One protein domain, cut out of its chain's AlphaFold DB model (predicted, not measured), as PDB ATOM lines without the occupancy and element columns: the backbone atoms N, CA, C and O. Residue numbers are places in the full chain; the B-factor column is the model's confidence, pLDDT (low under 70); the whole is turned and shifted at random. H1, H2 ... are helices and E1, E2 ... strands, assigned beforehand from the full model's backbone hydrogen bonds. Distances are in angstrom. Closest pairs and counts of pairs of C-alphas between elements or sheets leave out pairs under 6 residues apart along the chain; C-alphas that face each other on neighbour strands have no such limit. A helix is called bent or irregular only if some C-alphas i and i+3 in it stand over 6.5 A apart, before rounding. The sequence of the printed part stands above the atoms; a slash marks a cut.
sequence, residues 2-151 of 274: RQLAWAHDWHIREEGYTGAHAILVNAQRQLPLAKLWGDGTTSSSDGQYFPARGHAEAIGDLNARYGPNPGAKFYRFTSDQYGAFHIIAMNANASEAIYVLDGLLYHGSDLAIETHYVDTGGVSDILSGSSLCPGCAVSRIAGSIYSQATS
ATOM      1  N   ARG A   2     164.915 156.141 166.203       73.94
ATOM      2  CA  ARG A   2     165.532 156.456 167.517       73.94
ATOM      3  C   ARG A   2     164.665 157.289 168.478       73.94
ATOM      4  O   ARG A   2     164.677 157.032 169.671       73.94
ATOM      5  N   GLN A   3     163.901 158.256 167.965       77.75
ATOM      6  CA  GLN A   3     163.028 159.106 168.790       77.75
ATOM      7  C   GLN A   3     161.828 158.342 169.378       77.75
ATOM      8  O   GLN A   3     161.454 158.596 170.516       77.75
ATOM      9  N   LEU A   4     161.261 157.384 168.632       79.38
ATOM     10  CA  LEU A   4     160.142 156.558 169.103       79.38
ATOM     11  C   LEU A   4     160.595 155.525 170.135       79.38
ATOM     12  O   LEU A   4     159.928 155.365 171.147       79.38
ATOM     13  N   ALA A   5     161.744 154.879 169.908       80.88
ATOM     14  CA  ALA A   5     162.332 153.963 170.886       80.88
ATOM     15  C   ALA A   5     162.635 154.685 172.208       80.88
ATOM     16  O   ALA A   5     162.243 154.224 173.267       80.88
ATOM     17  N   TRP A   6     163.220 155.887 172.139       84.62
ATOM     18  CA  TRP A   6     163.476 156.693 173.332       84.62
ATOM     19  C   TRP A   6     162.184 157.093 174.064       84.62
ATOM     20  O   TRP A   6     162.101 156.966 175.278       84.62
ATOM     21  N   ALA A   7     161.141 157.523 173.351       82.88
ATOM     22  CA  ALA A   7     159.866 157.836 173.999       82.88
ATOM     23  C   ALA A   7     159.224 156.598 174.650       82.88
ATOM     24  O   ALA A   7     158.698 156.695 175.756       82.88
ATOM     25  N   HIS A   8     159.294 155.440 173.989       82.06
ATOM     26  CA  HIS A   8     158.805 154.179 174.535       82.06
ATOM     27  C   HIS A   8     159.552 153.805 175.820       82.06
ATOM     28  O   HIS A   8     158.927 153.669 176.865       82.06
ATOM     29  N   ASP A   9     160.884 153.751 175.767       81.88
ATOM     30  CA  ASP A   9     161.719 153.285 176.878       81.88
ATOM     31  C   ASP A   9     161.595 154.159 178.136       81.88
ATOM     32  O   ASP A   9     161.724 153.662 179.255       81.88
ATOM     33  N   TRP A  10     161.346 155.460 177.969       82.19
ATOM     34  CA  TRP A  10     161.300 156.410 179.085       82.19
ATOM     35  C   TRP A  10     159.888 156.754 179.563       82.19
ATOM     36  O   TRP A  10     159.722 157.148 180.720       82.19
ATOM     37  N   HIS A  11     158.872 156.649 178.701       81.06
ATOM     38  CA  HIS A  11     157.531 157.163 179.004       81.06
ATOM     39  C   HIS A  11     156.408 156.136 178.868       81.06
ATOM     40  O   HIS A  11     155.324 156.378 179.402       81.06
ATOM     41  N   ILE A  12     156.637 155.002 178.206       84.56
ATOM     42  CA  ILE A  12     155.629 153.953 178.052       84.56
ATOM     43  C   ILE A  12     156.025 152.785 178.947       84.56
ATOM     44  O   ILE A  12     156.979 152.061 178.689       84.56
ATOM     45  N   ARG A  13     155.280 152.624 180.039       87.00
ATOM     46  CA  ARG A  13     155.375 151.463 180.927       87.00
ATOM     47  C   ARG A  13     154.150 150.595 180.710       87.00
ATOM     48  O   ARG A  13     153.042 151.132 180.675       87.00
ATOM     49  N   GLU A  14     154.346 149.287 180.609       85.31
ATOM     50  CA  GLU A  14     153.267 148.324 180.365       85.31
ATOM     51  C   GLU A  14     152.183 148.446 181.442       85.31
ATOM     52  O   GLU A  14     151.013 148.651 181.138       85.31
ATOM     53  N   GLU A  15     152.577 148.484 182.714       87.06
ATOM     54  CA  GLU A  15     151.664 148.610 183.848       87.06
ATOM     55  C   GLU A  15     150.839 149.907 183.820       87.06
ATOM     56  O   GLU A  15     149.663 149.916 184.192       87.06
ATOM     57  N   GLY A  16     151.440 151.004 183.349       89.88
ATOM     58  CA  GLY A  16     150.762 152.289 183.207       89.88
ATOM     59  C   GLY A  16     149.789 152.274 182.035       89.88
ATOM     60  O   GLY A  16     148.674 152.780 182.156       89.88
ATOM     61  N   TYR A  17     150.190 151.650 180.927       88.75
ATOM     62  CA  TYR A  17     149.354 151.482 179.748       88.75
ATOM     63  C   TYR A  17     148.142 150.593 180.044       88.75
ATOM     64  O   TYR A  17     147.012 151.024 179.814       88.75
ATOM     65  N   THR A  18     148.343 149.408 180.630       88.81
ATOM     66  CA  THR A  18     147.247 148.506 181.013       88.81
ATOM     67  C   THR A  18     146.298 149.180 182.004       88.81
ATOM     68  O   THR A  18     145.082 149.119 181.826       88.81
ATOM     69  N   GLY A  19     146.829 149.884 183.012       91.31
ATOM     70  CA  GLY A  19     146.012 150.611 183.988       91.31
ATOM     71  C   GLY A  19     145.192 151.744 183.363       91.31
ATOM     72  O   GLY A  19     143.989 151.849 183.605       91.31
ATOM     73  N   ALA A  20     145.809 152.572 182.516       92.69
ATOM     74  CA  ALA A  20     145.109 153.645 181.809       92.69
ATOM     75  C   ALA A  20     144.044 153.095 180.846       92.69
ATOM     76  O   ALA A  20     142.936 153.627 180.767       92.69
ATOM     77  N   HIS A  21     144.357 152.002 180.151       92.56
ATOM     78  CA  HIS A  21     143.430 151.344 179.242       92.56
ATOM     79  C   HIS A  21     142.211 150.778 179.982       92.56
ATOM     80  O   HIS A  21     141.078 151.005 179.558       92.56
ATOM     81  N   ALA A  22     142.422 150.135 181.135       93.31
ATOM     82  CA  ALA A  22     141.341 149.644 181.985       93.31
ATOM     83  C   ALA A  22     140.391 150.772 182.421       93.31
ATOM     84  O   ALA A  22     139.173 150.612 182.340       93.31
ATOM     85  N   ILE A  23     140.925 151.940 182.803       95.00
ATOM     86  CA  ILE A  23     140.116 153.118 183.160       95.00
ATOM     87  C   ILE A  23     139.238 153.560 181.982       95.00
ATOM     88  O   ILE A  23     138.047 153.812 182.168       95.00
ATOM     89  N   LEU A  24     139.800 153.629 180.772       94.62
ATOM     90  CA  LEU A  24     139.061 154.032 179.572       94.62
ATOM     91  C   LEU A  24     137.942 153.046 179.227       94.62
ATOM     92  O   LEU A  24     136.811 153.465 178.976       94.62
ATOM     93  N   VAL A  25     138.230 151.746 179.267       93.88
ATOM     94  CA  VAL A  25     137.240 150.689 179.011       93.88
ATOM     95  C   VAL A  25     136.120 150.731 180.053       93.88
ATOM     96  O   VAL A  25     134.938 150.677 179.705       93.88
ATOM     97  N   ASN A  26     136.474 150.896 181.330       93.69
ATOM     98  CA  ASN A  26     135.506 151.007 182.419       93.69
ATOM     99  C   ASN A  26     134.622 152.255 182.269       93.69
ATOM    100  O   ASN A  26     133.417 152.183 182.516       93.69
ATOM    101  N   ALA A  27     135.188 153.379 181.823       93.88
ATOM    102  CA  ALA A  27     134.428 154.592 181.535       93.88
ATOM    103  C   ALA A  27     133.491 154.411 180.327       93.88
ATOM    104  O   ALA A  27     132.315 154.769 180.409       93.88
ATOM    105  N   GLN A  28     133.967 153.801 179.234       93.94
ATOM    106  CA  GLN A  28     133.149 153.501 178.051       93.94
ATOM    107  C   GLN A  28     131.941 152.633 178.415       93.94
ATOM    108  O   GLN A  28     130.821 152.939 178.008       93.94
ATOM    109  N   ARG A  29     132.150 151.584 179.214       91.50
ATOM    110  CA  ARG A  29     131.094 150.669 179.675       91.50
ATOM    111  C   ARG A  29     129.955 151.369 180.420       91.50
ATOM    112  O   ARG A  29     128.810 150.919 180.374       91.50
ATOM    113  N   GLN A  30     130.242 152.467 181.119       91.75
ATOM    114  CA  GLN A  30     129.221 153.218 181.856       91.75
ATOM    115  C   GLN A  30     128.302 154.031 180.935       91.75
ATOM    116  O   GLN A  30     127.210 154.423 181.358       91.75
ATOM    117  N   LEU A  31     128.699 154.261 179.679       93.38
ATOM    118  CA  LEU A  31     127.907 155.034 178.733       93.38
ATOM    119  C   LEU A  31     126.610 154.289 178.370       93.38
ATOM    120  O   LEU A  31     126.648 153.105 178.038       93.38
ATOM    121  N   PRO A  32     125.449 154.974 178.340       92.31
ATOM    122  CA  PRO A  32     124.183 154.355 177.943       92.31
ATOM    123  C   PRO A  32     124.225 153.733 176.545       92.31
ATOM    124  O   PRO A  32     123.584 152.716 176.308       92.31
ATOM    125  N   LEU A  33     125.008 154.326 175.639       92.62
ATOM    126  CA  LEU A  33     125.178 153.830 174.278       92.62
ATOM    127  C   LEU A  33     125.864 152.456 174.260       92.62
ATOM    128  O   LEU A  33     125.433 151.582 173.518       92.62
ATOM    129  N   ALA A  34     126.861 152.236 175.127       92.31
ATOM    130  CA  ALA A  34     127.585 150.969 175.233       92.31
ATOM    131  C   ALA A  34     126.645 149.791 175.558       92.31
ATOM    132  O   ALA A  34     126.765 148.709 174.988       92.31
ATOM    133  N   LYS A  35     125.641 150.043 176.409       90.56
ATOM    134  CA  LYS A  35     124.628 149.056 176.819       90.56
ATOM    135  C   LYS A  35     123.674 148.635 175.700       90.56
ATOM    136  O   LYS A  35     122.966 147.648 175.862       90.56
ATOM    137  N   LEU A  36     123.619 149.377 174.590       92.62
ATOM    138  CA  LEU A  36     122.776 149.018 173.449       92.62
ATOM    139  C   LEU A  36     123.340 147.810 172.684       92.62
ATOM    140  O   LEU A  36     122.570 147.067 172.082       92.62
ATOM    141  N   TRP A  37     124.662 147.617 172.705       90.69
ATOM    142  CA  TRP A  37     125.310 146.500 172.011       90.69
ATOM    143  C   TRP A  37     125.359 145.216 172.840       90.69
ATOM    144  O   TRP A  37     125.276 144.131 172.269       90.69
ATOM    145  N   GLY A  38     125.445 145.325 174.167       89.88
ATOM    146  CA  GLY A  38     125.527 144.168 175.051       89.88
ATOM    147  C   GLY A  38     125.548 144.531 176.532       89.88
ATOM    148  O   GLY A  38     125.601 145.704 176.922       89.88
ATOM    149  N   ASP A  39     125.513 143.509 177.377       89.00
ATOM    150  CA  ASP A  39     125.483 143.648 178.835       89.00
ATOM    151  C   ASP A  39     126.885 143.669 179.475       89.00
ATOM    152  O   ASP A  39     127.015 144.022 180.655       89.00
ATOM    153  N   GLY A  40     127.942 143.404 178.702       89.12
ATOM    154  CA  GLY A  40     129.319 143.395 179.195       89.12
ATOM    155  C   GLY A  40     129.767 142.026 179.703       89.12
ATOM    156  O   GLY A  40     130.822 141.953 180.338       89.12
ATOM    157  N   THR A  41     128.972 140.971 179.491       90.88
ATOM    158  CA  THR A  41     129.264 139.606 179.970       90.88
ATOM    159  C   THR A  41     129.942 138.745 178.912       90.88
ATOM    160  O   THR A  41     130.543 137.713 179.232       90.88
ATOM    161  N   THR A  42     129.880 139.166 177.648       91.94
ATOM    162  CA  THR A  42     130.443 138.408 176.533       91.94
ATOM    163  C   THR A  42     131.574 139.159 175.843       91.94
ATOM    164  O   THR A  42     131.618 140.389 175.790       91.94
ATOM    165  N   SER A  43     132.541 138.411 175.323       92.88
ATOM    166  CA  SER A  43     133.632 138.983 174.534       92.88
ATOM    167  C   SER A  43     134.077 138.048 173.423       92.88
ATOM    168  O   SER A  43     133.791 136.852 173.444       92.88
ATOM    169  N   SER A  44     134.786 138.600 172.448       92.12
ATOM    170  CA  SER A  44     135.426 137.854 171.376       92.12
ATOM    171  C   SER A  44     136.881 138.262 171.204       92.12
ATOM    172  O   SER A  44     137.276 139.368 171.584       92.12
ATOM    173  N   SER A  45     137.688 137.369 170.644       91.50
ATOM    174  CA  SER A  45     139.057 137.679 170.242       91.50
ATOM    175  C   SER A  45     139.354 137.227 168.820       91.50
ATOM    176  O   SER A  45     138.825 136.223 168.339       91.50
ATOM    177  N   ASP A  46     140.184 138.018 168.146       89.75
ATOM    178  CA  ASP A  46     140.594 137.790 166.765       89.75
ATOM    179  C   ASP A  46     142.055 138.211 166.545       89.75
ATOM    180  O   ASP A  46     142.539 139.191 167.129       89.75
ATOM    181  N   GLY A  47     142.752 137.446 165.704       88.12
ATOM    182  CA  GLY A  47     144.151 137.629 165.345       88.12
ATOM    183  C   GLY A  47     144.304 138.289 163.986       88.12
ATOM    184  O   GLY A  47     144.284 137.626 162.949       88.12
ATOM    185  N   GLN A  48     144.560 139.593 163.978       87.81
ATOM    186  CA  GLN A  48     144.781 140.329 162.742       87.81
ATOM    187  C   GLN A  48     146.257 140.281 162.334       87.81
ATOM    188  O   GLN A  48     147.140 140.726 163.067       87.81
ATOM    189  N   TYR A  49     146.532 139.756 161.141       86.50
ATOM    190  CA  TYR A  49     147.877 139.699 160.573       86.50
ATOM    191  C   TYR A  49     148.211 140.969 159.779       86.50
ATOM    192  O   TYR A  49     147.433 141.406 158.928       86.50
ATOM    193  N   PHE A  50     149.396 141.528 160.025       85.44
ATOM    194  CA  PHE A  50     149.929 142.692 159.330       85.44
ATOM    195  C   PHE A  50     151.253 142.331 158.646       85.44
ATOM    196  O   PHE A  50     152.218 141.979 159.333       85.44
ATOM    197  N   PRO A  51     151.336 142.431 157.307       83.00
ATOM    198  CA  PRO A  51     152.571 142.148 156.589       83.00
ATOM    199  C   PRO A  51     153.616 143.225 156.888       83.00
ATOM    200  O   PRO A  51     153.344 144.427 156.778       83.00
ATOM    201  N   ALA A  52     154.828 142.800 157.227       81.12
ATOM    202  CA  ALA A  52     155.973 143.685 157.322       81.12
ATOM    203  C   ALA A  52     156.480 144.018 155.909       81.12
ATOM    204  O   ALA A  52     156.442 143.192 155.000       81.12
ATOM    205  N   ARG A  53     156.934 145.257 155.700       72.06
ATOM    206  CA  ARG A  53     157.525 145.706 154.427       72.06
ATOM    207  C   ARG A  53     158.835 146.438 154.694       72.06
ATOM    208  O   ARG A  53     158.983 147.100 155.723       72.06
ATOM    209  N   GLY A  54     159.771 146.376 153.749       71.25
ATOM    210  CA  GLY A  54     161.038 147.105 153.838       71.25
ATOM    211  C   GLY A  54     161.956 146.530 154.921       71.25
ATOM    212  O   GLY A  54     162.106 145.324 155.025       71.25
ATOM    213  N   HIS A  55     162.562 147.370 155.766       60.47
ATOM    214  CA  HIS A  55     163.477 146.890 156.821       60.47
ATOM    215  C   HIS A  55     162.808 145.982 157.868       60.47
ATOM    216  O   HIS A  55     163.493 145.189 158.506       60.47
ATOM    217  N   ALA A  56     161.487 146.083 158.042       59.38
ATOM    218  CA  ALA A  56     160.739 145.208 158.940       59.38
ATOM    219  C   ALA A  56     160.556 143.793 158.361       59.38
ATOM    220  O   ALA A  56     160.266 142.866 159.107       59.38
ATOM    221  N   GLU A  57     160.755 143.617 157.051       60.56
ATOM    222  CA  GLU A  57     160.691 142.312 156.389       60.56
ATOM    223  C   GLU A  57     161.821 141.392 156.878       60.56
ATOM    224  O   GLU A  57     161.603 140.223 157.158       60.56
ATOM    225  N   ALA A  58     163.016 141.943 157.107       56.31
ATOM    226  CA  ALA A  58     164.170 141.178 157.587       56.31
ATOM    227  C   ALA A  58     164.056 140.702 159.051       56.31
ATOM    228  O   ALA A  58     164.840 139.858 159.474       56.31
ATOM    229  N   ILE A  59     163.126 141.269 159.826       57.84
ATOM    230  CA  ILE A  59     162.949 141.007 161.267       57.84
ATOM    231  C   ILE A  59     161.624 140.276 161.537       57.84
ATOM    232  O   ILE A  59     161.447 139.695 162.603       57.84
ATOM    233  N   GLY A  60     160.679 140.316 160.594       60.31
ATOM    234  CA  GLY A  60     159.366 139.711 160.766       60.31
ATOM    235  C   GLY A  60     159.395 138.193 160.613       60.31
ATOM    236  O   GLY A  60     160.178 137.627 159.852       60.31
ATOM    237  N   ASP A  61     158.478 137.535 161.310       64.94
ATOM    238  CA  ASP A  61     158.345 136.091 161.238       64.94
ATOM    239  C   ASP A  61     157.525 135.669 160.022       64.94
ATOM    240  O   ASP A  61     156.491 136.261 159.692       64.94
ATOM    241  N   LEU A  62     157.988 134.615 159.357       65.69
ATOM    242  CA  LEU A  62     157.307 134.001 158.224       65.69
ATOM    243  C   LEU A  62     156.181 133.114 158.723       65.69
ATOM    244  O   LEU A  62     156.464 132.208 159.493       65.69
ATOM    245  N   ASN A  63     154.955 133.287 158.227       67.12
ATOM    246  CA  ASN A  63     153.863 132.362 158.527       67.12
ATOM    247  C   ASN A  63     153.311 131.680 157.278       67.12
ATOM    248  O   ASN A  63     152.704 132.319 156.425       67.12
ATOM    249  N   ALA A  64     153.421 130.348 157.245       65.56
ATOM    250  CA  ALA A  64     152.909 129.495 156.174       65.56
ATOM    251  C   ALA A  64     151.410 129.708 155.865       65.56
ATOM    252  O   ALA A  64     151.001 129.552 154.716       65.56
ATOM    253  N   ARG A  65     150.597 130.117 156.851       70.06
ATOM    254  CA  ARG A  65     149.171 130.460 156.692       70.06
ATOM    255  C   ARG A  65     148.948 131.757 155.906       70.06
ATOM    256  O   ARG A  65     147.951 131.854 155.198       70.06
ATOM    257  N   TYR A  66     149.840 132.741 156.032       67.62
ATOM    258  CA  TYR A  66     149.703 134.070 155.409       67.62
ATOM    259  C   TYR A  66     150.697 134.311 154.257       67.62
ATOM    260  O   TYR A  66     150.682 135.376 153.639       67.62
ATOM    261  N   GLY A  67     151.506 133.305 153.917       70.56
ATOM    262  CA  GLY A  67     152.419 133.310 152.776       70.56
ATOM    263  C   GLY A  67     153.874 133.633 153.144       70.56
ATOM    264  O   GLY A  67     154.228 133.713 154.317       70.56
ATOM    265  N   PRO A  68     154.747 133.812 152.137       68.38
ATOM    266  CA  PRO A  68     156.183 134.021 152.340       68.38
ATOM    267  C   PRO A  68     156.527 135.433 152.828       68.38
ATOM    268  O   PRO A  68     157.699 135.737 153.012       68.38
ATOM    269  N   ASN A  69     155.532 136.307 152.999       73.12
ATOM    270  CA  ASN A  69     155.778 137.646 153.496       73.12
ATOM    271  C   ASN A  69     155.900 137.576 155.023       73.12
ATOM    272  O   ASN A  69     154.999 137.055 155.681       73.12
ATOM    273  N   PRO A  70     156.996 138.069 155.602       78.12
ATOM    274  CA  PRO A  70     157.139 138.170 157.044       78.12
ATOM    275  C   PRO A  70     156.211 139.254 157.596       78.12
ATOM    276  O   PRO A  70     155.871 140.219 156.907       78.12
ATOM    277  N   GLY A  71     155.766 139.106 158.842       83.19
ATOM    278  CA  GLY A  71     154.837 140.056 159.449       83.19
ATOM    279  C   GLY A  71     154.637 139.850 160.940       83.19
ATOM    280  O   GLY A  71     155.284 139.011 161.559       83.19
ATOM    281  N   ALA A  72     153.729 140.634 161.507       84.94
ATOM    282  CA  ALA A  72     153.334 140.539 162.907       84.94
ATOM    283  C   ALA A  72     151.831 140.295 163.000       84.94
ATOM    284  O   ALA A  72     151.058 140.772 162.164       84.94
ATOM    285  N   LYS A  73     151.406 139.557 164.021       87.12
ATOM    286  CA  LYS A  73     149.990 139.348 164.307       87.12
ATOM    287  C   LYS A  73     149.624 140.114 165.571       87.12
ATOM    288  O   LYS A  73     150.338 140.031 166.559       87.12
ATOM    289  N   PHE A  74     148.515 140.840 165.554       89.50
ATOM    290  CA  PHE A  74     147.958 141.453 166.756       89.50
ATOM    291  C   PHE A  74     146.687 140.722 167.140       89.50
ATOM    292  O   PHE A  74     145.751 140.627 166.346       89.50
ATOM    293  N   TYR A  75     146.668 140.207 168.359       90.81
ATOM    294  CA  TYR A  75     145.524 139.514 168.917       90.81
ATOM    295  C   TYR A  75     144.737 140.476 169.787       90.81
ATOM    296  O   TYR A  75     145.266 140.993 170.770       90.81
ATOM    297  N   ARG A  76     143.497 140.768 169.396       91.56
ATOM    298  CA  ARG A  76     142.658 141.774 170.053       91.56
ATOM    299  C   ARG A  76     141.455 141.121 170.703       91.56
ATOM    300  O   ARG A  76     140.709 140.412 170.038       91.56
ATOM    301  N   PHE A  77     141.198 141.502 171.946       93.25
ATOM    302  CA  PHE A  77     140.001 141.150 172.695       93.25
ATOM    303  C   PHE A  77     139.016 142.312 172.691       93.25
ATOM    304  O   PHE A  77     139.373 143.446 173.020       93.25
ATOM    305  N   THR A  78     137.773 142.023 172.327       92.81
ATOM    306  CA  THR A  78     136.683 142.997 172.231       92.81
ATOM    307  C   THR A  78     135.494 142.503 173.042       92.81
ATOM    308  O   THR A  78     135.079 141.357 172.903       92.81
ATOM    309  N   SER A  79     134.942 143.351 173.903       93.25
ATOM    310  CA  SER A  79     133.675 143.077 174.590       93.25
ATOM    311  C   SER A  79     132.489 143.336 173.657       93.25
ATOM    312  O   SER A  79     132.567 144.137 172.724       93.25
ATOM    313  N   ASP A  80     131.371 142.681 173.938       92.06
ATOM    314  CA  ASP A  80     130.041 142.977 173.391       92.06
ATOM    315  C   ASP A  80     129.590 144.443 173.500       92.06
ATOM    316  O   ASP A  80     128.743 144.876 172.727       92.06
ATOM    317  N   GLN A  81     130.193 145.242 174.378       93.25
ATOM    318  CA  GLN A  81     129.992 146.694 174.460       93.25
ATOM    319  C   GLN A  81     130.920 147.495 173.532       93.25
ATOM    320  O   GLN A  81     131.092 148.708 173.690       93.25
ATOM    321  N   TYR A  82     131.541 146.812 172.566       89.19
ATOM    322  CA  TYR A  82     132.473 147.362 171.581       89.19
ATOM    323  C   TYR A  82     133.734 147.999 172.195       89.19
ATOM    324  O   TYR A  82     134.396 148.835 171.581       89.19
ATOM    325  N   GLY A  83     134.069 147.633 173.434       90.44
ATOM    326  CA  GLY A  83     135.305 148.036 174.100       90.44
ATOM    327  C   GLY A  83     136.409 147.027 173.816       90.44
ATOM    328  O   GLY A  83     136.289 145.863 174.205       90.44
ATOM    329  N   ALA A  84     137.481 147.450 173.145       91.69
ATOM    330  CA  ALA A  84     138.692 146.643 173.054       91.69
ATOM    331  C   ALA A  84     139.439 146.759 174.383       91.69
ATOM    332  O   ALA A  84     139.786 147.866 174.771       91.69
ATOM    333  N   PHE A  85     139.645 145.655 175.098       92.25
ATOM    334  CA  PHE A  85     140.186 145.711 176.464       92.25
ATOM    335  C   PHE A  85     141.597 145.146 176.596       92.25
ATOM    336  O   PHE A  85     142.314 145.488 177.532       92.25
ATOM    337  N   HIS A  86     142.024 144.317 175.647       91.44
ATOM    338  CA  HIS A  86     143.358 143.741 175.657       91.44
ATOM    339  C   HIS A  86     143.851 143.509 174.231       91.44
ATOM    340  O   HIS A  86     143.071 143.127 173.354       91.44
ATOM    341  N   ILE A  87     145.132 143.789 173.987       90.62
ATOM    342  CA  ILE A  87     145.781 143.600 172.688       90.62
ATOM    343  C   ILE A  87     147.187 143.074 172.942       90.62
ATOM    344  O   ILE A  87     147.940 143.704 173.678       90.62
ATOM    345  N   ILE A  88     147.541 141.964 172.301       89.62
ATOM    346  CA  ILE A  88     148.874 141.364 172.395       89.62
ATOM    347  C   ILE A  88     149.498 141.321 171.004       89.62
ATOM    348  O   ILE A  88     148.866 140.890 170.036       89.62
ATOM    349  N   ALA A  89     150.753 141.756 170.904       88.12
ATOM    350  CA  ALA A  89     151.569 141.534 169.720       88.12
ATOM    351  C   ALA A  89     152.154 140.116 169.767       88.12
ATOM    352  O   ALA A  89     152.837 139.737 170.715       88.12
ATOM    353  N   MET A  90     151.883 139.338 168.730       85.12
ATOM    354  CA  MET A  90     152.283 137.947 168.598       85.12
ATOM    355  C   MET A  90     153.172 137.761 167.371       85.12
ATOM    356  O   MET A  90     153.003 138.410 166.333       85.12
ATOM    357  N   ASN A  91     154.088 136.800 167.480       82.69
ATOM    358  CA  ASN A  91     154.802 136.262 166.330       82.69
ATOM    359  C   ASN A  91     153.782 135.743 165.309       82.69
ATOM    360  O   ASN A  91     152.759 135.160 165.686       82.69
ATOM    361  N   ALA A  92     154.066 135.928 164.021       80.00
ATOM    362  CA  ALA A  92     153.191 135.466 162.958       80.00
ATOM    363  C   ALA A  92     152.803 133.986 163.130       80.00
ATOM    364  O   ALA A  92     151.631 133.666 162.944       80.00
ATOM    365  N   ASN A  93     153.732 133.116 163.542       77.94
ATOM    366  CA  ASN A  93     153.548 131.666 163.698       77.94
ATOM    367  C   ASN A  93     152.927 131.211 165.016       77.94
ATOM    368  O   ASN A  93     152.607 130.030 165.157       77.94
ATOM    369  N   ALA A  94     152.802 132.098 165.999       81.56
ATOM    370  CA  ALA A  94     152.340 131.695 167.315       81.56
ATOM    371  C   ALA A  94     150.862 131.266 167.277       81.56
ATOM    372  O   ALA A  94     150.029 131.891 166.612       81.56
ATOM    373  N   SER A  95     150.542 130.193 168.009       82.12
ATOM    374  CA  SER A  95     149.161 129.736 168.193       82.12
ATOM    375  C   SER A  95     148.395 130.724 169.070       82.12
ATOM    376  O   SER A  95     148.864 131.080 170.147       82.12
ATOM    377  N   GLU A  96     147.206 131.134 168.627       83.75
ATOM    378  CA  GLU A  96     146.335 132.091 169.325       83.75
ATOM    379  C   GLU A  96     145.776 131.520 170.632       83.75
ATOM    380  O   GLU A  96     145.610 132.253 171.602       83.75
ATOM    381  N   ALA A  97     145.578 130.201 170.707       81.56
ATOM    382  CA  ALA A  97     144.947 129.538 171.849       81.56
ATOM    383  C   ALA A  97     145.658 129.778 173.190       81.56
ATOM    384  O   ALA A  97     145.004 129.856 174.227       81.56
ATOM    385  N   ILE A  98     146.988 129.911 173.177       82.69
ATOM    386  CA  ILE A  98     147.777 130.144 174.397       82.69
ATOM    387  C   ILE A  98     147.518 131.556 174.942       82.69
ATOM    388  O   ILE A  98     147.461 131.754 176.154       82.69
ATOM    389  N   TYR A  99     147.292 132.525 174.055       87.12
ATOM    390  CA  TYR A  99     147.127 133.934 174.409       87.12
ATOM    391  C   TYR A  99     145.698 134.276 174.838       87.12
ATOM    392  O   TYR A  99     145.490 135.287 175.503       87.12
ATOM    393  N   VAL A 100     144.718 133.420 174.520       89.44
ATOM    394  CA  VAL A 100     143.321 133.575 174.962       89.44
ATOM    395  C   VAL A 100     143.223 133.654 176.484       89.44
ATOM    396  O   VAL A 100     142.578 134.555 177.016       89.44
ATOM    397  N   LEU A 101     143.868 132.722 177.195       87.94
ATOM    398  CA  LEU A 101     143.807 132.675 178.660       87.94
ATOM    399  C   LEU A 101     144.510 133.874 179.300       87.94
ATOM    400  O   LEU A 101     144.016 134.409 180.290       87.94
ATOM    401  N   ASP A 102     145.622 134.308 178.711       87.31
ATOM    402  CA  ASP A 102     146.393 135.456 179.182       87.31
ATOM    403  C   ASP A 102     145.556 136.743 179.116       87.31
ATOM    404  O   ASP A 102     145.355 137.421 180.126       87.31
ATOM    405  N   GLY A 103     144.929 137.008 177.966       88.31
ATOM    406  CA  GLY A 103     144.079 138.187 177.802       88.31
ATOM    407  C   GLY A 103     142.807 138.168 178.652       88.31
ATOM    408  O   GLY A 103     142.322 139.225 179.055       88.31
ATOM    409  N   LEU A 104     142.283 136.984 178.983       89.19
ATOM    410  CA  LEU A 104     141.142 136.845 179.892       89.19
ATOM    411  C   LEU A 104     141.526 137.021 181.369       89.19
ATOM    412  O   LEU A 104     140.686 137.454 182.157       89.19
ATOM    413  N   LEU A 105     142.758 136.701 181.770       88.56
ATOM    414  CA  LEU A 105     143.181 136.805 183.170       88.56
ATOM    415  C   LEU A 105     143.795 138.174 183.506       88.56
ATOM    416  O   LEU A 105     143.584 138.680 184.613       88.56
ATOM    417  N   TYR A 106     144.509 138.784 182.554       86.88
ATOM    418  CA  TYR A 106     145.354 139.963 182.784       86.88
ATOM    419  C   TYR A 106     144.867 141.253 182.101       86.88
ATOM    420  O   TYR A 106     145.633 142.199 181.941       86.88
ATOM    421  N   HIS A 107     143.581 141.361 181.753       86.69
ATOM    422  CA  HIS A 107     143.040 142.595 181.163       86.69
ATOM    423  C   HIS A 107     142.933 143.789 182.128       86.69
ATOM    424  O   HIS A 107     142.799 144.925 181.677       86.69
ATOM    425  N   GLY A 108     142.938 143.566 183.446       85.25
ATOM    426  CA  GLY A 108     142.940 144.625 184.469       85.25
ATOM    427  C   GLY A 108     141.668 145.488 184.579       85.25
ATOM    428  O   GLY A 108     141.559 146.269 185.518       85.25
ATOM    429  N   SER A 109     140.714 145.363 183.654       89.12
ATOM    430  CA  SER A 109     139.418 146.061 183.678       89.12
ATOM    431  C   SER A 109     138.363 145.353 184.537       89.12
ATOM    432  O   SER A 109     138.492 144.174 184.863       89.12
ATOM    433  N   ASP A 110     137.269 146.054 184.850       88.94
ATOM    434  CA  ASP A 110     136.173 145.542 185.695       88.94
ATOM    435  C   ASP A 110     135.144 144.713 184.899       88.94
ATOM    436  O   ASP A 110     134.008 144.495 185.338       88.94
ATOM    437  N   LEU A 111     135.498 144.297 183.680       88.25
ATOM    438  CA  LEU A 111     134.663 143.441 182.844       88.25
ATOM    439  C   LEU A 111     134.593 142.037 183.452       88.25
ATOM    440  O   LEU A 111     135.609 141.375 183.644       88.25
ATOM    441  N   ALA A 112     133.376 141.580 183.739       88.50
ATOM    442  CA  ALA A 112     133.112 140.231 184.218       88.50
ATOM    443  C   ALA A 112     132.722 139.362 183.020       88.50
ATOM    444  O   ALA A 112     131.542 139.197 182.718       88.50
ATOM    445  N   ILE A 113     133.728 138.870 182.295       88.81
ATOM    446  CA  ILE A 113     133.507 138.041 181.110       88.81
ATOM    447  C   ILE A 113     133.110 136.628 181.540       88.81
ATOM    448  O   ILE A 113     133.919 135.875 182.080       88.81
ATOM    449  N   GLU A 114     131.868 136.253 181.258       89.25
ATOM    450  CA  GLU A 114     131.348 134.906 181.499       89.25
ATOM    451  C   GLU A 114     131.543 133.997 180.289       89.25
ATOM    452  O   GLU A 114     131.750 132.791 180.433       89.25
ATOM    453  N   THR A 115     131.451 134.561 179.084       88.00
ATOM    454  CA  THR A 115     131.581 133.804 177.840       88.00
ATOM    455  C   THR A 115     132.533 134.503 176.887       88.00
ATOM    456  O   THR A 115     132.342 135.674 176.550       88.00
ATOM    457  N   HIS A 116     133.536 133.764 176.415       91.12
ATOM    458  CA  HIS A 116     134.476 134.244 175.413       91.12
ATOM    459  C   HIS A 116     134.395 133.419 174.127       91.12
ATOM    460  O   HIS A 116     134.329 132.187 174.166       91.12
ATOM    461  N   TYR A 117     134.405 134.116 172.996       89.56
ATOM    462  CA  TYR A 117     134.322 133.553 171.656       89.56
ATOM    463  C   TYR A 117     135.653 133.726 170.923       89.56
ATOM    464  O   TYR A 117     136.174 134.834 170.829       89.56
ATOM    465  N   VAL A 118     136.177 132.639 170.367       86.75
ATOM    466  CA  VAL A 118     137.415 132.652 169.575       86.75
ATOM    467  C   VAL A 118     137.112 132.251 168.134       86.75
ATOM    468  O   VAL A 118     136.306 131.342 167.910       86.75
ATOM    469  N   ASP A 119     137.742 132.913 167.162       73.69
ATOM    470  CA  ASP A 119     137.748 132.435 165.773       73.69
ATOM    471  C   ASP A 119     138.687 131.219 165.638       73.69
ATOM    472  O   ASP A 119     139.600 131.019 166.439       73.69
ATOM    473  N   THR A 120     138.438 130.393 164.626       56.06
ATOM    474  CA  THR A 120     139.083 129.130 164.223       56.06
ATOM    475  C   THR A 120     140.588 128.969 164.489       56.06
ATOM    476  O   THR A 120     141.037 127.838 164.654       56.06
ATOM    477  N   GLY A 121     141.378 130.046 164.565       58.81
ATOM    478  CA  GLY A 121     142.797 129.998 164.950       58.81
ATOM    479  C   GLY A 121     143.064 129.745 166.444       58.81
ATOM    480  O   GLY A 121     144.137 129.252 166.793       58.81
ATOM    481  N   GLY A 122     142.091 130.024 167.318       53.72
ATOM    482  CA  GLY A 122     142.149 129.784 168.766       53.72
ATOM    483  C   GLY A 122     141.665 128.395 169.200       53.72
ATOM    484  O   GLY A 122     141.734 128.059 170.383       53.72
ATOM    485  N   VAL A 123     141.188 127.566 168.269       49.53
ATOM    486  CA  VAL A 123     140.723 126.203 168.560       49.53
ATOM    487  C   VAL A 123     141.925 125.263 168.592       49.53
ATOM    488  O   VAL A 123     142.275 124.636 167.600       49.53
ATOM    489  N   SER A 124     142.600 125.198 169.738       51.53
ATOM    490  CA  SER A 124     143.534 124.110 170.046       51.53
ATOM    491  C   SER A 124     142.818 123.061 170.892       51.53
ATOM    492  O   SER A 124     142.059 123.419 171.790       51.53
ATOM    493  N   ASP A 125     143.082 121.778 170.642       46.09
ATOM    494  CA  ASP A 125     142.403 120.626 171.268       46.09
ATOM    495  C   ASP A 125     142.408 120.632 172.812       46.09
ATOM    496  O   ASP A 125     141.580 119.984 173.442       46.09
ATOM    497  N   ILE A 126     143.285 121.426 173.433       50.81
ATOM    498  CA  ILE A 126     143.373 121.627 174.888       50.81
ATOM    499  C   ILE A 126     142.154 122.392 175.453       50.81
ATOM    500  O   ILE A 126     141.804 122.208 176.615       50.81
ATOM    501  N   LEU A 127     141.487 123.230 174.649       47.41
ATOM    502  CA  LEU A 127     140.346 124.062 175.068       47.41
ATOM    503  C   LEU A 127     138.981 123.474 174.660       47.41
ATOM    504  O   LEU A 127     137.938 123.970 175.086       47.41
ATOM    505  N   SER A 128     138.969 122.415 173.846       43.03
ATOM    506  CA  SER A 128     137.748 121.811 173.297       43.03
ATOM    507  C   SER A 128     137.191 120.715 174.208       43.03
ATOM    508  O   SER A 128     137.218 119.526 173.895       43.03
ATOM    509  N   GLY A 129     136.613 121.121 175.337       39.69
ATOM    510  CA  GLY A 129     135.681 120.283 176.089       39.69
ATOM    511  C   GLY A 129     134.307 120.234 175.407       39.69
ATOM    512  O   GLY A 129     133.475 121.100 175.642       39.69
ATOM    513  N   SER A 130     134.091 119.223 174.557       43.66
ATOM    514  CA  SER A 130     132.793 118.633 174.162       43.66
ATOM    515  C   SER A 130     131.593 119.566 173.880       43.66
ATOM    516  O   SER A 130     130.769 119.795 174.758       43.66
ATOM    517  N   SER A 131     131.398 119.957 172.612       38.88
ATOM    518  CA  SER A 131     130.154 119.712 171.844       38.88
ATOM    519  C   SER A 131     130.261 120.347 170.451       38.88
ATOM    520  O   SER A 131     130.235 121.566 170.296       38.88
ATOM    521  N   LEU A 132     130.393 119.491 169.442       36.22
ATOM    522  CA  LEU A 132     130.509 119.822 168.026       36.22
ATOM    523  C   LEU A 132     129.156 120.332 167.489       36.22
ATOM    524  O   LEU A 132     128.191 119.572 167.454       36.22
ATOM    525  N   CYS A 133     129.074 121.590 167.041       36.19
ATOM    526  CA  CYS A 133     127.975 122.053 166.189       36.19
ATOM    527  C   CYS A 133     128.523 122.263 164.766       36.19
ATOM    528  O   CYS A 133     129.312 123.189 164.550       36.19
ATOM    529  N   PRO A 134     128.177 121.398 163.794       38.84
ATOM    530  CA  PRO A 134     128.703 121.481 162.439       38.84
ATOM    531  C   PRO A 134     128.021 122.646 161.714       38.84
ATOM    532  O   PRO A 134     126.956 122.490 161.123       38.84
ATOM    533  N   GLY A 135     128.606 123.838 161.811       36.03
ATOM    534  CA  GLY A 135     128.124 125.019 161.086       36.03
ATOM    535  C   GLY A 135     128.483 126.374 161.695       36.03
ATOM    536  O   GLY A 135     128.333 127.386 161.021       36.03
ATOM    537  N   CYS A 136     128.979 126.428 162.931       36.91
ATOM    538  CA  CYS A 136     129.460 127.665 163.549       36.91
ATOM    539  C   CYS A 136     130.798 127.378 164.226       36.91
ATOM    540  O   CYS A 136     130.837 126.817 165.316       36.91
ATOM    541  N   ALA A 137     131.901 127.734 163.570       38.22
ATOM    542  CA  ALA A 137     133.245 127.559 164.108       38.22
ATOM    543  C   ALA A 137     133.578 128.666 165.123       38.22
ATOM    544  O   ALA A 137     134.528 129.419 164.950       38.22
ATOM    545  N   VAL A 138     132.751 128.791 166.160       47.38
ATOM    546  CA  VAL A 138     133.008 129.688 167.283       47.38
ATOM    547  C   VAL A 138     133.071 128.822 168.527       47.38
ATOM    548  O   VAL A 138     132.043 128.412 169.073       47.38
ATOM    549  N   SER A 139     134.286 128.491 168.951       53.16
ATOM    550  CA  SER A 139     134.469 127.751 170.195       53.16
ATOM    551  C   SER A 139     134.085 128.655 171.358       53.16
ATOM    552  O   SER A 139     134.562 129.785 171.480       53.16
ATOM    553  N   ARG A 140     133.165 128.161 172.189       54.16
ATOM    554  CA  ARG A 140     132.674 128.861 173.370       54.16
ATOM    555  C   ARG A 140     133.513 128.442 174.565       54.16
ATOM    556  O   ARG A 140     133.422 127.297 175.002       54.16
ATOM    557  N   ILE A 141     134.264 129.375 175.134       59.72
ATOM    558  CA  ILE A 141     134.879 129.177 176.446       59.72
ATOM    559  C   ILE A 141     133.899 129.748 177.472       59.72
ATOM    560  O   ILE A 141     133.711 130.961 177.562       59.72
ATOM    561  N   ALA A 142     133.208 128.855 178.186       50.25
ATOM    562  CA  ALA A 142     132.295 129.221 179.265       50.25
ATOM    563  C   ALA A 142     133.065 129.376 180.588       50.25
ATOM    564  O   ALA A 142     133.970 128.590 180.883       50.25
ATOM    565  N   GLY A 143     132.663 130.350 181.406       43.28
ATOM    566  CA  GLY A 143     133.337 130.825 182.623       43.28
ATOM    567  C   GLY A 143     133.603 129.811 183.746       43.28
ATOM    568  O   GLY A 143     134.147 130.187 184.780       43.28
ATOM    569  N   SER A 144     133.302 128.522 183.564       38.81
ATOM    570  CA  SER A 144     133.670 127.464 184.518       38.81
ATOM    571  C   SER A 144     135.193 127.381 184.728       38.81
ATOM    572  O   SER A 144     135.656 127.325 185.869       38.81
ATOM    573  N   ILE A 145     135.980 127.507 183.647       49.19
ATOM    574  CA  ILE A 145     137.457 127.545 183.703       49.19
ATOM    575  C   ILE A 145     137.949 128.776 184.497       49.19
ATOM    576  O   ILE A 145     138.947 128.713 185.215       49.19
ATOM    577  N   TYR A 146     137.198 129.881 184.444       41.69
ATOM    578  CA  TYR A 146     137.525 131.145 185.111       41.69
ATOM    579  C   TYR A 146     137.422 131.056 186.645       41.69
ATOM    580  O   TYR A 146     138.226 131.657 187.362       41.69
ATOM    581  N   SER A 147     136.482 130.263 187.180       35.44
ATOM    582  CA  SER A 147     136.337 130.091 188.638       35.44
ATOM    583  C   SER A 147     137.480 129.284 189.269       35.44
ATOM    584  O   SER A 147     137.903 129.582 190.383       35.44
ATOM    585  N   GLN A 148     138.046 128.309 188.544       38.34
ATOM    586  CA  GLN A 148     139.220 127.570 189.018       38.34
ATOM    587  C   GLN A 148     140.490 128.427 188.944       38.34
ATOM    588  O   GLN A 148     141.292 128.395 189.875       38.34
ATOM    589  N   ALA A 149     140.653 129.249 187.901       40.47
ATOM    590  CA  ALA A 149     141.828 130.111 187.748       40.47
ATOM    591  C   ALA A 149     141.850 131.308 188.721       40.47
ATOM    592  O   ALA A 149     142.919 131.716 189.169       40.47
ATOM    593  N   THR A 150     140.689 131.842 189.117       41.69
ATOM    594  CA  THR A 150     140.597 132.930 190.117       41.69
ATOM    595  C   THR A 150     140.870 132.481 191.559       41.69
ATOM    596  O   THR A 150     140.982 133.330 192.442       41.69
ATOM    597  N   SER A 151     141.045 131.176 191.807       34.84
ATOM    598  CA  SER A 151     141.551 130.663 193.090       34.84
ATOM    599  C   SER A 151     143.064 130.862 193.277       34.84
ATOM    600  O   SER A 151     143.572 130.713 194.390       34.84
TER     601      SER A 151
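This is residues 2 to 151 of the 274 residues of the protein "Tn3 family transposase" of Mesorhizobium sp. INR15 (UniProt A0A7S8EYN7). One twisted sheet of five strands makes the core, with the short helix H3 packed on it and the long helix H2 passing along its edge at E4. Before H2, the helix H1 sticks out free, the short strand E2 meets E3 only at a point, near the bend of E3 at residue 70, and a long loop, residues 119 to 138, joins E5 to E6 at the sheet's other edge. The printed part has 150 residues with four named helices and six named strands, in the order H1 H2 E1 E2 E3 E4 H3 E5 E6 H4. The sheet runs E4 E3 E1 E5 E6 and is mixed, with E1 and E5 parallel and the other neighbours antiparallel; the class is mixed, helices and strands. The whole is compact, with a radius of gyration of the C-alphas of 17.2 A and spans of 43 by 39 by 33 A.

H1, residues 2 to 11, begins with C-alpha 2 at (165.532, 156.456, 167.517) and is 14.0 A long. H2, residues 14 to 30, is the longest helix, 24.6 A from first to last C-alpha. E1, residues 42 to 51, measures 30.0 A and begins with C-alpha 42 at (130.443, 138.408, 176.533). E2 holds residues 61 to 63. E3, residues 67 to 79, is the longest strand, 30.4 A from end to end, and bends by 89 degrees at residue 70. E4, residues 84 to 91, spans 20.3 A. H3, residues 96 to 105, is 15.0 A long; it is neither bent nor irregular, but only just: C-alphas 98 and 101 are 6.4 A apart. E5 holds residues 115 to 118 and E6 residues 139 to 142. H4, residues 144 to 149, ends with C-alpha 149 at (141.828, 130.111, 187.748).

H1 is apart from H2, is not on the sheet, and stands free with residues 2 to 14. H2 only grazes the sheet with its residues 18 to 29; its closest C-alphas to E4 are those of Val 25 and Phe 85, 6.3 A apart. E1 and E3 are antiparallel at 159 degrees, with N 44 and O 78 2.8 A apart and N 74 and O 48 2.8 A apart. E2 meets E3 only at a point, where C-alphas 62 and 70 face each other at 4.3 A, and it is in no sheet. E3 and E4 form a hairpin, antiparallel at 158 degrees, with N 75 and O 88 at 2.8 A. H3 is on the sheet, with 43 pairs of C-alphas within 10 A. Its closest C-alphas to E4 are those of Gly 103 and His 86, 6.0 A apart. E1 and E5 are parallel at 22 degrees, with N 117 and O 43 at 2.8 A. E5 and E6 form a hairpin, antiparallel at 157 degrees, with N 116 and O 141 at 3.0 A. The edge strands are E4 and E6. H4 is not on the sheet but is near H3, with 6 pairs of C-alphas within 10 A. Every O i to N i+4 pair is within hydrogen-bond range in H1 and H2; in H3 4 of 6 are, and in H4 1 of 2.

The two C-alphas farthest apart, those of Gln 3 and Ser 131, are 51.4 A apart. The printed part has no cut. The links from H2 to E1, 11 residues, and from E5 to E6, 20 residues, are long. The mean pLDDT of the printed part is 76.1; 44 residues are under 70, namely 55 to 64, 66, 68 and 120 to 151.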